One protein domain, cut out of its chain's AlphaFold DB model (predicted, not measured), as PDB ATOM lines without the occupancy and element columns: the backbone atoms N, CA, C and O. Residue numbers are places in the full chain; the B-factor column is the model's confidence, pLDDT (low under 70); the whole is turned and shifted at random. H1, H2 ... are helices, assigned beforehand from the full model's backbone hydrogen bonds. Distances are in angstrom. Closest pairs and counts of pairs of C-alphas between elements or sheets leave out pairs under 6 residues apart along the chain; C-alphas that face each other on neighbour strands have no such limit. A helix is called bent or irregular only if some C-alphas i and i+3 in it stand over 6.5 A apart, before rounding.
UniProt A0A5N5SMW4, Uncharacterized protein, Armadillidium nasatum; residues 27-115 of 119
ATOM      1  N   TYR A  27      69.257   7.217  23.964       86.50
ATOM      2  CA  TYR A  27      68.637   7.537  22.677       86.50
ATOM      3  C   TYR A  27      68.216   9.009  22.606       86.50
ATOM      4  O   TYR A  27      68.580   9.713  21.666       86.50
ATOM      5  N   LEU A  28      67.512   9.496  23.633       87.56
ATOM      6  CA  LEU A  28      67.088  10.895  23.714       87.56
ATOM      7  C   LEU A  28      68.283  11.851  23.704       87.56
ATOM      8  O   LEU A  28      68.260  12.843  22.981       87.56
ATOM      9  N   VAL A  29      69.340  11.520  24.453       90.50
ATOM     10  CA  VAL A  29      70.583  12.305  24.492       90.50
ATOM     11  C   VAL A  29      71.240  12.368  23.109       90.50
ATOM     12  O   VAL A  29      71.637  13.447  22.674       90.50
ATOM     13  N   GLY A  30      71.305  11.243  22.391       89.00
ATOM     14  CA  GLY A  30      71.862  11.186  21.039       89.00
ATOM     15  C   GLY A  30      71.072  12.014  20.024       89.00
ATOM     16  O   GLY A  30      71.665  12.775  19.260       89.00
ATOM     17  N   VAL A  31      69.737  11.931  20.048       91.81
ATOM     18  CA  VAL A  31      68.865  12.752  19.186       91.81
ATOM     19  C   VAL A  31      69.061  14.241  19.477       91.81
ATOM     20  O   VAL A  31      69.183  15.043  18.551       91.81
ATOM     21  N   TRP A  32      69.158  14.614  20.754       90.00
ATOM     22  CA  TRP A  32      69.438  15.987  21.169       90.00
ATOM     23  C   TRP A  32      70.794  16.488  20.663       90.00
ATOM     24  O   TRP A  32      70.879  17.577  20.094       90.00
ATOM     25  N   ALA A  33      71.851  15.689  20.824       89.56
ATOM     26  CA  ALA A  33      73.187  16.027  20.341       89.56
ATOM     27  C   ALA A  33      73.223  16.172  18.811       89.56
ATOM     28  O   ALA A  33      73.783  17.139  18.295       89.56
ATOM     29  N   GLY A  34      72.565  15.265  18.083       89.06
ATOM     30  CA  GLY A  34      72.420  15.345  16.629       89.06
ATOM     31  C   GLY A  34      71.669  16.598  16.174       89.06
ATOM     32  O   GLY A  34      72.076  17.247  15.213       89.06
ATOM     33  N   TYR A  35      70.620  16.999  16.897       89.88
ATOM     34  CA  TYR A  35      69.898  18.240  16.619       89.88
ATOM     35  C   TYR A  35      70.771  19.486  16.827       89.88
ATOM     36  O   TYR A  35      70.734  20.405  16.007       89.88
ATOM     37  N   ILE A  36      71.591  19.511  17.884       86.31
ATOM     38  CA  ILE A  36      72.557  20.596  18.123       86.31
ATOM     39  C   ILE A  36      73.560  20.676  16.972       86.31
ATOM     40  O   ILE A  36      73.806  21.764  16.453       86.31
ATOM     41  N   LEU A  37      74.101  19.535  16.535       85.94
ATOM     42  CA  LEU A  37      75.013  19.477  15.394       85.94
ATOM     43  C   LEU A  37      74.349  19.992  14.116       85.94
ATOM     44  O   LEU A  37      74.931  20.823  13.429       85.94
ATOM     45  N   TRP A  38      73.115  19.574  13.830       87.56
ATOM     46  CA  TRP A  38      72.369  20.038  12.660       87.56
ATOM     47  C   TRP A  38      72.121  21.552  12.693       87.56
ATOM     48  O   TRP A  38      72.401  22.250  11.717       87.56
ATOM     49  N   LYS A  39      71.663  22.085  13.830       84.75
ATOM     50  CA  LYS A  39      71.374  23.516  13.999       84.75
ATOM     51  C   LYS A  39      72.633  24.381  13.920       84.75
ATOM     52  O   LYS A  39      72.590  25.496  13.399       84.75
ATOM     53  N   ASN A  40      73.754  23.873  14.424       79.88
ATOM     54  CA  ASN A  40      75.024  24.589  14.482       79.88
ATOM     55  C   ASN A  40      75.981  24.196  13.344       79.88
ATOM     56  O   ASN A  40      77.120  24.649  13.335       79.88
ATOM     57  N   ASN A  41      75.529  23.431  12.345       67.06
ATOM     58  CA  ASN A  41      76.368  22.917  11.255       67.06
ATOM     59  C   ASN A  41      77.062  24.020  10.428       67.06
ATOM     60  O   ASN A  41      78.049  23.778   9.743       67.06
ATOM     61  N   GLN A  42      76.551  25.252  10.473       60.78
ATOM     62  CA  GLN A  42      77.126  26.410   9.775       60.78
ATOM     63  C   GLN A  42      77.937  27.337  10.697       60.78
ATOM     64  O   GLN A  42      78.633  28.224  10.215       60.78
ATOM     65  N   LYS A  43      77.859  27.156  12.023       65.69
ATOM     66  CA  LYS A  43      78.554  27.985  13.013       65.69
ATOM     67  C   LYS A  43      79.535  27.124  13.794       65.69
ATOM     68  O   LYS A  43      79.128  26.310  14.621       65.69
ATOM     69  N   LYS A  44      80.833  27.333  13.571       65.69
ATOM     70  CA  LYS A  44      81.856  26.796  14.473       65.69
ATOM     71  C   LYS A  44      81.600  27.385  15.858       65.69
ATOM     72  O   LYS A  44      81.591  28.604  16.011       65.69
ATOM     73  N   ILE A  45      81.321  26.535  16.843       72.25
ATOM     74  CA  ILE A  45      81.298  26.991  18.230       72.25
ATOM     75  C   ILE A  45      82.754  27.222  18.610       72.25
ATOM     76  O   ILE A  45      83.517  26.268  18.711       72.25
ATOM     77  N   GLU A  46      83.137  28.484  18.777       76.44
ATOM     78  CA  GLU A  46      84.467  28.855  19.249       76.44
ATOM     79  C   GLU A  46      84.578  28.534  20.742       76.44
ATOM     80  O   GLU A  46      84.276  29.349  21.613       76.44
ATOM     81  N   LEU A  47      84.968  27.299  21.050       79.94
ATOM     82  CA  LEU A  47      85.356  26.905  22.396       79.94
ATOM     83  C   LEU A  47      86.810  27.308  22.638       79.94
ATOM     84  O   LEU A  47      87.703  27.041  21.831       79.94
ATOM     85  N   THR A  48      87.060  27.915  23.794       84.88
ATOM     86  CA  THR A  48      88.422  28.208  24.250       84.88
ATOM     87  C   THR A  48      89.142  26.899  24.579       84.88
ATOM     88  O   THR A  48      88.536  25.977  25.126       84.88
ATOM     89  N   HIS A  49      90.461  26.833  24.372       82.88
ATOM     90  CA  HIS A  49      91.274  25.644  24.689       82.88
ATOM     91  C   HIS A  49      91.075  25.146  26.135       82.88
ATOM     92  O   HIS A  49      91.041  23.945  26.387       82.88
ATOM     93  N   LYS A  50      90.865  26.063  27.091       87.19
ATOM     94  CA  LYS A  50      90.544  25.728  28.487       87.19
ATOM     95  C   LYS A  50      89.224  24.962  28.625       87.19
ATOM     96  O   LYS A  50      89.160  24.000  29.379       87.19
ATOM     97  N   GLN A  51      88.180  25.373  27.904       88.56
ATOM     98  CA  GLN A  51      86.864  24.725  27.957       88.56
ATOM     99  C   GLN A  51      86.924  23.317  27.366       88.56
ATOM    100  O   GLN A  51      86.370  22.383  27.937       88.56
ATOM    101  N   VAL A  52      87.662  23.163  26.267       89.69
ATOM    102  CA  VAL A  52      87.926  21.868  25.634       89.69
ATOM    103  C   VAL A  52      88.675  20.942  26.594       89.69
ATOM    104  O   VAL A  52      88.243  19.813  26.811       89.69
ATOM    105  N   ALA A  53      89.744  21.429  27.230       90.38
ATOM    106  CA  ALA A  53      90.511  20.656  28.205       90.38
ATOM    107  C   ALA A  53      89.658  20.220  29.408       90.38
ATOM    108  O   ALA A  53      89.699  19.055  29.798       90.38
ATOM    109  N   ILE A  54      88.837  21.122  29.958       93.25
ATOM    110  CA  ILE A  54      87.901  20.792  31.043       93.25
ATOM    111  C   ILE A  54      86.913  19.715  30.591       93.25
ATOM    112  O   ILE A  54      86.681  18.766  31.333       93.25
ATOM    113  N   GLY A  55      86.367  19.822  29.378       91.69
ATOM    114  CA  GLY A  55      85.452  18.823  28.833       91.69
ATOM    115  C   GLY A  55      86.098  17.446  28.669       91.69
ATOM    116  O   GLY A  55      85.492  16.442  29.033       91.69
ATOM    117  N   TRP A  56      87.350  17.379  28.206       93.62
ATOM    118  CA  TRP A  56      88.106  16.124  28.116       93.62
ATOM    119  C   TRP A  56      88.430  15.514  29.485       93.62
ATOM    120  O   TRP A  56      88.273  14.306  29.666       93.62
ATOM    121  N   ILE A  57      88.826  16.332  30.465       94.88
ATOM    122  CA  ILE A  57      89.065  15.871  31.843       94.88
ATOM    123  C   ILE A  57      87.761  15.358  32.457       94.88
ATOM    124  O   ILE A  57      87.733  14.261  33.013       94.88
ATOM    125  N   ALA A  58      86.669  16.114  32.321       94.31
ATOM    126  CA  ALA A  58      85.356  15.717  32.809       94.31
ATOM    127  C   ALA A  58      84.893  14.407  32.160       94.31
ATOM    128  O   ALA A  58      84.456  13.500  32.865       94.31
ATOM    129  N   TYR A  59      85.060  14.265  30.842       93.75
ATOM    130  CA  TYR A  59      84.781  13.024  30.120       93.75
ATOM    131  C   TYR A  59      85.550  11.835  30.706       93.75
ATOM    132  O   TYR A  59      84.939  10.805  31.001       93.75
ATOM    133  N   ALA A  60      86.863  11.980  30.906       94.69
ATOM    134  CA  ALA A  60      87.700  10.913  31.438       94.69
ATOM    135  C   ALA A  60      87.253  10.521  32.852       94.69
ATOM    136  O   ALA A  60      86.950   9.357  33.099       94.69
ATOM    137  N   VAL A  61      87.136  11.495  33.759       95.44
ATOM    138  CA  VAL A  61      86.745  11.263  35.158       95.44
ATOM    139  C   VAL A  61      85.379  10.585  35.249       95.44
ATOM    140  O   VAL A  61      85.240   9.575  35.933       95.44
ATOM    141  N   VAL A  62      84.376  11.096  34.532       94.12
ATOM    142  CA  VAL A  62      83.017  10.540  34.564       94.12
ATOM    143  C   VAL A  62      82.984   9.126  33.982       94.12
ATOM    144  O   VAL A  62      82.370   8.238  34.570       94.12
ATOM    145  N   THR A  63      83.692   8.884  32.879       92.44
ATOM    146  CA  THR A  63      83.828   7.548  32.280       92.44
ATOM    147  C   THR A  63      84.465   6.563  33.257       92.44
ATOM    148  O   THR A  63      83.951   5.458  33.444       92.44
ATOM    149  N   PHE A  64      85.538   6.970  33.940       92.88
ATOM    150  CA  PHE A  64      86.181   6.151  34.962       92.88
ATOM    151  C   PHE A  64      85.236   5.838  36.123       92.88
ATOM    152  O   PHE A  64      85.143   4.680  36.524       92.88
ATOM    153  N   ILE A  65      84.480   6.820  36.620       91.75
ATOM    154  CA  ILE A  65      83.483   6.606  37.681       91.75
ATOM    155  C   ILE A  65      82.400   5.620  37.231       91.75
ATOM    156  O   ILE A  65      81.997   4.761  38.010       91.75
ATOM    157  N   ILE A  66      81.928   5.705  35.986       90.81
ATOM    158  CA  ILE A  66      80.908   4.781  35.475       90.81
ATOM    159  C   ILE A  66      81.462   3.356  35.401       90.81
ATOM    160  O   ILE A  66      80.799   2.432  35.869       90.81
ATOM    161  N   ILE A  67      82.671   3.173  34.862       89.25
ATOM    162  CA  ILE A  67      83.289   1.849  34.688       89.25
ATOM    163  C   ILE A  67      83.658   1.225  36.041       89.25
ATOM    164  O   ILE A  67      83.346   0.063  36.295       89.25
ATOM    165  N   PHE A  68      84.303   1.992  36.922       87.31
ATOM    166  CA  PHE A  68      84.827   1.495  38.196       87.31
ATOM    167  C   PHE A  68      83.865   1.649  39.374       87.31
ATOM    168  O   PHE A  68      84.106   1.062  40.424       87.31
ATOM    169  N   GLY A  69      82.754   2.374  39.224       84.81
ATOM    170  CA  GLY A  69      81.800   2.617  40.311       84.81
ATOM    171  C   GLY A  69      81.259   1.327  40.924       84.81
ATOM    172  O   GLY A  69      81.158   1.217  42.141       84.81
ATOM    173  N   LEU A  70      81.011   0.311  40.095       81.25
ATOM    174  CA  LEU A  70      80.508  -0.989  40.543       81.25
ATOM    175  C   LEU A  70      81.604  -2.013  40.877       81.25
ATOM    176  O   LEU A  70      81.292  -3.120  41.311       81.25
ATOM    177  N   TYR A  71      82.880  -1.671  40.679       79.31
ATOM    178  CA  TYR A  71      84.007  -2.565  40.943       79.31
ATOM    179  C   TYR A  71      84.044  -3.097  42.391       79.31
ATOM    180  O   TYR A  71      84.074  -4.319  42.552       79.31
ATOM    181  N   PRO A  72      83.969  -2.260  43.450       72.56
ATOM    182  CA  PRO A  72      84.027  -2.759  44.826       72.56
ATOM    183  C   PRO A  72      82.862  -3.699  45.171       72.56
ATOM    184  O   PRO A  72      83.058  -4.676  45.886       72.56
ATOM    185  N   PHE A  73      81.676  -3.470  44.605       67.62
ATOM    186  CA  PHE A  73      80.485  -4.287  44.858       67.62
ATOM    187  C   PHE A  73      80.491  -5.628  44.110       67.62
ATOM    188  O   PHE A  73      79.869  -6.586  44.558       67.62
ATOM    189  N   ASN A  74      81.198  -5.714  42.978       67.12
ATOM    190  CA  ASN A  74      81.254  -6.924  42.156       67.12
ATOM    191  C   ASN A  74      82.448  -7.839  42.473       67.12
ATOM    192  O   ASN A  74      82.387  -9.027  42.147       67.12
ATOM    193  N   TYR A  75      83.530  -7.299  43.050       62.50
ATOM    194  CA  TYR A  75      84.815  -8.001  43.178       62.50
ATOM    195  C   TYR A  75      85.277  -8.274  44.616       62.50
ATOM    196  O   TYR A  75      86.058  -9.202  44.799       62.50
ATOM    197  N   VAL A  76      84.852  -7.490  45.617       57.22
ATOM    198  CA  VAL A  76      85.539  -7.499  46.924       57.22
ATOM    199  C   VAL A  76      85.162  -8.680  47.810       57.22
ATOM    200  O   VAL A  76      86.053  -9.194  48.473       57.22
ATOM    201  N   ASP A  77      83.930  -9.190  47.791       51.25
ATOM    202  CA  ASP A  77      83.629 -10.413  48.538       51.25
ATOM    203  C   ASP A  77      82.273 -11.012  48.107       51.25
ATOM    204  O   ASP A  77      81.211 -10.463  48.387       51.25
ATOM    205  N   ARG A  78      82.279 -12.142  47.382       55.31
ATOM    206  CA  ARG A  78      81.043 -12.927  47.151       55.31
ATOM    207  C   ARG A  78      80.687 -13.806  48.352       55.31
ATOM    208  O   ARG A  78      79.606 -14.390  48.364       55.31
ATOM    209  N   THR A  79      81.601 -13.931  49.312       54.41
ATOM    210  CA  THR A  79      81.451 -14.740  50.524       54.41
ATOM    211  C   THR A  79      80.958 -13.921  51.721       54.41
ATOM    212  O   THR A  79      80.221 -14.474  52.528       54.41
ATOM    213  N   ASN A  80      81.235 -12.613  51.768       50.72
ATOM    214  CA  ASN A  80      80.569 -11.627  52.632       50.72
ATOM    215  C   ASN A  80      80.101 -10.429  51.789       50.72
ATOM    216  O   ASN A  80      80.829  -9.441  51.697       50.72
ATOM    217  N   PRO A  81      78.936 -10.499  51.117       57.69
ATOM    218  CA  PRO A  81      78.428  -9.341  50.390       57.69
ATOM    219  C   PRO A  81      78.426  -8.130  51.335       57.69
ATOM    220  O   PRO A  81      77.936  -8.280  52.451       57.69
ATOM    221  N   PRO A  82      78.990  -6.969  50.945       56.62
ATOM    222  CA  PRO A  82      78.969  -5.796  51.803       56.62
ATOM    223  C   PRO A  82      77.527  -5.514  52.207       56.62
ATOM    224  O   PRO A  82      76.658  -5.360  51.343       56.62
ATOM    225  N   ASP A  83      77.301  -5.515  53.517       56.00
ATOM    226  CA  ASP A  83      75.999  -5.300  54.122       56.00
ATOM    227  C   ASP A  83      75.512  -3.908  53.685       56.00
ATOM    228  O   ASP A  83      76.058  -2.878  54.073       56.00
ATOM    229  N   ASP A  84      74.527  -3.907  52.792       61.47
ATOM    230  CA  ASP A  84      73.814  -2.759  52.239       61.47
ATOM    231  C   ASP A  84      74.591  -1.816  51.295       61.47
ATOM    232  O   ASP A  84      75.172  -0.792  51.668       61.47
ATOM    233  N   ILE A  85      74.430  -2.053  49.985       68.56
ATOM    234  CA  ILE A  85      74.546  -0.967  49.003       68.56
ATOM    235  C   ILE A  85      73.459   0.050  49.329       68.56
ATOM    236  O   ILE A  85      72.268  -0.228  49.174       68.56
ATOM    237  N   SER A  86      73.870   1.246  49.743       80.50
ATOM    238  CA  SER A  86      72.931   2.320  50.048       80.50
ATOM    239  C   SER A  86      71.905   2.512  48.919       80.50
ATOM    240  O   SER A  86      72.248   2.578  47.734       80.50
ATOM    241  N   VAL A  87      70.623   2.588  49.287       80.56
ATOM    242  CA  VAL A  87      69.510   2.666  48.323       80.56
ATOM    243  C   VAL A  87      69.688   3.849  47.371       80.56
ATOM    244  O   VAL A  87      69.459   3.722  46.169       80.56
ATOM    245  N   TRP A  88      70.172   4.981  47.889       82.25
ATOM    246  CA  TRP A  88      70.445   6.166  47.081       82.25
ATOM    247  C   TRP A  88      71.490   5.885  45.991       82.25
ATOM    248  O   TRP A  88      71.301   6.305  44.850       82.25
ATOM    249  N   TYR A  89      72.550   5.132  46.298       82.88
ATOM    250  CA  TYR A  89      73.603   4.808  45.339       82.88
ATOM    251  C   TYR A  89      73.075   3.894  44.234       82.88
ATOM    252  O   TYR A  89      73.297   4.159  43.054       82.88
ATOM    253  N   SER A  90      72.303   2.869  44.604       80.69
ATOM    254  CA  SER A  90      71.684   1.937  43.655       80.69
ATOM    255  C   SER A  90      70.731   2.638  42.687       80.69
ATOM    256  O   SER A  90      70.751   2.357  41.489       80.69
ATOM    257  N   VAL A  91      69.925   3.582  43.182       83.88
ATOM    258  CA  VAL A  91      68.984   4.350  42.352       83.88
ATOM    259  C   VAL A  91      69.727   5.315  41.429       83.88
ATOM    260  O   VAL A  91      69.446   5.351  40.230       83.88
ATOM    261  N   LEU A  92      70.699   6.067  41.955       86.62
ATOM    262  CA  LEU A  92      71.471   7.019  41.156       86.62
ATOM    263  C   LEU A  92      72.293   6.312  40.083       86.62
ATOM    264  O   LEU A  92      72.190   6.647  38.901       86.62
ATOM    265  N   TYR A  93      73.084   5.314  40.474       84.25
ATOM    266  CA  TYR A  93      73.891   4.567  39.525       84.25
ATOM    267  C   TYR A  93      72.976   3.845  38.538       84.25
ATOM    268  O   TYR A  93      73.066   4.100  37.342       84.25
ATOM    269  N   GLY A  94      72.017   3.040  39.006       82.12
ATOM    270  CA  GLY A  94      71.117   2.251  38.159       82.12
ATOM    271  C   GLY A  94      70.306   3.072  37.152       82.12
ATOM    272  O   GLY A  94      70.161   2.643  36.003       82.12
ATOM    273  N   GLY A  95      69.834   4.259  37.544       83.31
ATOM    274  CA  GLY A  95      69.031   5.141  36.695       83.31
ATOM    275  C   GLY A  95      69.846   5.990  35.717       83.31
ATOM    276  O   GLY A  95      69.474   6.108  34.548       83.31
ATOM    277  N   PHE A  96      70.967   6.568  36.158       85.88
ATOM    278  CA  PHE A  96      71.656   7.610  35.391       85.88
ATOM    279  C   PHE A  96      72.891   7.132  34.627       85.88
ATOM    280  O   PHE A  96      73.208   7.739  33.602       85.88
ATOM    281  N   HIS A  97      73.566   6.051  35.042       88.38
ATOM    282  CA  HIS A  97      74.848   5.649  34.436       88.38
ATOM    283  C   HIS A  97      74.764   5.475  32.911       88.38
ATOM    284  O   HIS A  97      75.645   5.936  32.191       88.38
ATOM    285  N   ARG A  98      73.673   4.885  32.396       86.25
ATOM    286  CA  ARG A  98      73.460   4.676  30.948       86.25
ATOM    287  C   ARG A  98      73.252   5.985  30.189       86.25
ATOM    288  O   ARG A  98      73.746   6.135  29.076       86.25
ATOM    289  N   GLY A  99      72.524   6.925  30.790       90.06
ATOM    290  CA  GLY A  99      72.274   8.239  30.201       90.06
ATOM    291  C   GLY A  99      73.535   9.100  30.188       90.06
ATOM    292  O   GLY A  99      73.870   9.678  29.157       90.06
ATOM    293  N   ILE A 100      74.270   9.127  31.304       91.19
ATOM    294  CA  ILE A 100      75.541   9.852  31.423       91.19
ATOM    295  C   ILE A 100      76.581   9.260  30.469       91.19
ATOM    296  O   ILE A 100      77.252  10.013  29.774       91.19
ATOM    297  N   TRP A 101      76.650   7.932  30.344       90.44
ATOM    298  CA  TRP A 101      77.491   7.276  29.340       90.44
ATOM    299  C   TRP A 101      77.175   7.757  27.915       90.44
ATOM    300  O   TRP A 101      78.078   8.114  27.159       90.44
ATOM    301  N   GLY A 102      75.888   7.852  27.566       90.62
ATOM    302  CA  GLY A 102      75.453   8.435  26.296       90.62
ATOM    303  C   GLY A 102      75.894   9.894  26.117       90.62
ATOM    304  O   GLY A 102      76.358  10.263  25.040       90.62
ATOM    305  N   MET A 103      75.817  10.715  27.172       91.06
ATOM    306  CA  MET A 103      76.292  12.108  27.147       91.06
ATOM    307  C   MET A 103      77.805  12.197  26.929       91.06
ATOM    308  O   MET A 103      78.253  13.029  26.140       91.06
ATOM    309  N   CYS A 104      78.586  11.323  27.569       92.94
ATOM    310  CA  CYS A 104      80.033  11.234  27.376       92.94
ATOM    311  C   CYS A 104      80.382  10.955  25.907       92.94
ATOM    312  O   CYS A 104      81.225  11.645  25.337       92.94
ATOM    313  N   ILE A 105      79.691  10.007  25.265       91.94
ATOM    314  CA  ILE A 105      79.877   9.716  23.834       91.94
ATOM    315  C   ILE A 105      79.486  10.925  22.974       91.94
ATOM    316  O   ILE A 105      80.208  11.281  22.043       91.94
ATOM    317  N   CYS A 106      78.376  11.595  23.291       92.00
ATOM    318  CA  CYS A 106      77.944  12.785  22.556       92.00
ATOM    319  C   CYS A 106      78.974  13.917  22.628       92.00
ATOM    320  O   CYS A 106      79.236  14.557  21.612       92.00
ATOM    321  N   TRP A 107      79.598  14.134  23.791       91.56
ATOM    322  CA  TRP A 107      80.693  15.093  23.932       91.56
ATOM    323  C   TRP A 107      81.860  14.767  22.995       91.56
ATOM    324  O   TRP A 107      82.338  15.661  22.302       91.56
ATOM    325  N   VAL A 108      82.273  13.497  22.910       91.56
ATOM    326  CA  VAL A 108      83.352  13.064  22.003       91.56
ATOM    327  C   VAL A 108      82.994  13.351  20.545       91.56
ATOM    328  O   VAL A 108      83.798  13.940  19.828       91.56
ATOM    329  N   ILE A 109      81.782  12.999  20.108       90.69
ATOM    330  CA  ILE A 109      81.324  13.249  18.730       90.69
ATOM    331  C   ILE A 109      81.377  14.746  18.408       90.69
ATOM    332  O   ILE A 109      81.901  15.145  17.370       90.69
ATOM    333  N   ILE A 110      80.861  15.575  19.316       89.00
ATOM    334  CA  ILE A 110      80.813  17.028  19.161       89.00
ATOM    335  C   ILE A 110      82.224  17.639  19.141       89.00
ATOM    336  O   ILE A 110      82.532  18.464  18.278       89.00
ATOM    337  N   ALA A 111      83.097  17.218  20.059       88.88
ATOM    338  CA  ALA A 111      84.478  17.680  20.127       88.88
ATOM    339  C   ALA A 111      85.247  17.321  18.847       88.88
ATOM    340  O   ALA A 111      85.928  18.175  18.276       88.88
ATOM    341  N   CYS A 112      85.082  16.094  18.345       87.81
ATOM    342  CA  CYS A 112      85.676  15.657  17.083       87.81
ATOM    343  C   CYS A 112      85.125  16.438  15.881       87.81
ATOM    344  O   CYS A 112      85.900  16.835  15.014       87.81
ATOM    345  N   HIS A 113      83.818  16.713  15.842       86.00
ATOM    346  CA  HIS A 113      83.180  17.444  14.743       86.00
ATOM    347  C   HIS A 113      83.747  18.863  14.557       86.00
ATOM    348  O   HIS A 113      83.924  19.315  13.428       86.00
ATOM    349  N   TRP A 114      84.063  19.571  15.645       85.88
ATOM    350  CA  TRP A 114      84.642  20.922  15.578       85.88
ATOM    351  C   TRP A 114      86.177  20.964  15.589       85.88
ATOM    352  O   TRP A 114      86.747  22.051  15.616       85.88
ATOM    353  N   GLY A 115      86.854  19.812  15.501       82.69
ATOM    354  CA  GLY A 115      88.317  19.741  15.396       82.69
ATOM    355  C   GLY A 115      89.063  19.786  16.734       82.69
ATOM    356  O   GLY A 115      90.280  19.901  16.758       82.69
TER     357      GLY A 115
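What this domain is: This is residues 27 to 115 of the 119 residues of an uncharacterized protein of Armadillidium nasatum (UniProt A0A5N5SMW4). What is the shape? It is a loose rod: H1, arm H4b of bent helix H4, and H2 lie side by side in a row, H4b in the middle, and residues 75 to 80 stick out at one end. What makes it? The printed part has 89 residues with four named helices, H1 to H4, no named strand: all helix, radius of gyration of the C-alphas 17.3 A, spans 58 by 26 by 17 A.

Where its parts are: Where is the longest helix? H4, residues 87 to 113, is one helix by its hydrogen bonds but bent: C-alphas 95 and 98 are 7.3 A apart. Its arms are H4a, residues 87 to 95, 11.9 A, and H4b, residues 98 to 113, 22.8 A, ending at C-alpha 113 (83.180, 17.444, 14.743). Where are the others? H1, residues 27 to 40, 20.0 A, begins at C-alpha 27 (68.637, 7.537, 22.677). H2 is residues 49 to 68, 28.4 A; H3 is residues 71 to 75, 5.9 A.

How they stand to each other: What touches H4b? H1 does, the same way at a shallow tilt of 23 degrees, closest C-alphas Ala 33 and Cys 106, 6.2 A. H2 does, opposite ways at a shallow tilt of 32 degrees, closest C-alphas Tyr 59 and Cys 104, 5.8 A. And the rest? H4a and H4b stand at a steep tilt of 44 degrees, and H2 and H3 meet only through their link. In H1, H2, H3, H4a and H4b every O i to N i+4 pair is within hydrogen-bond range.

The domain as a whole: How large? The two C-alphas farthest apart, of Gln 42 and Thr 79, are 58.1 A apart. Any cut or weak place? The printed part has no cut, the H3 to H4 link is long, and pLDDT is under 70 at residues 41 to 44 and 73 to 85.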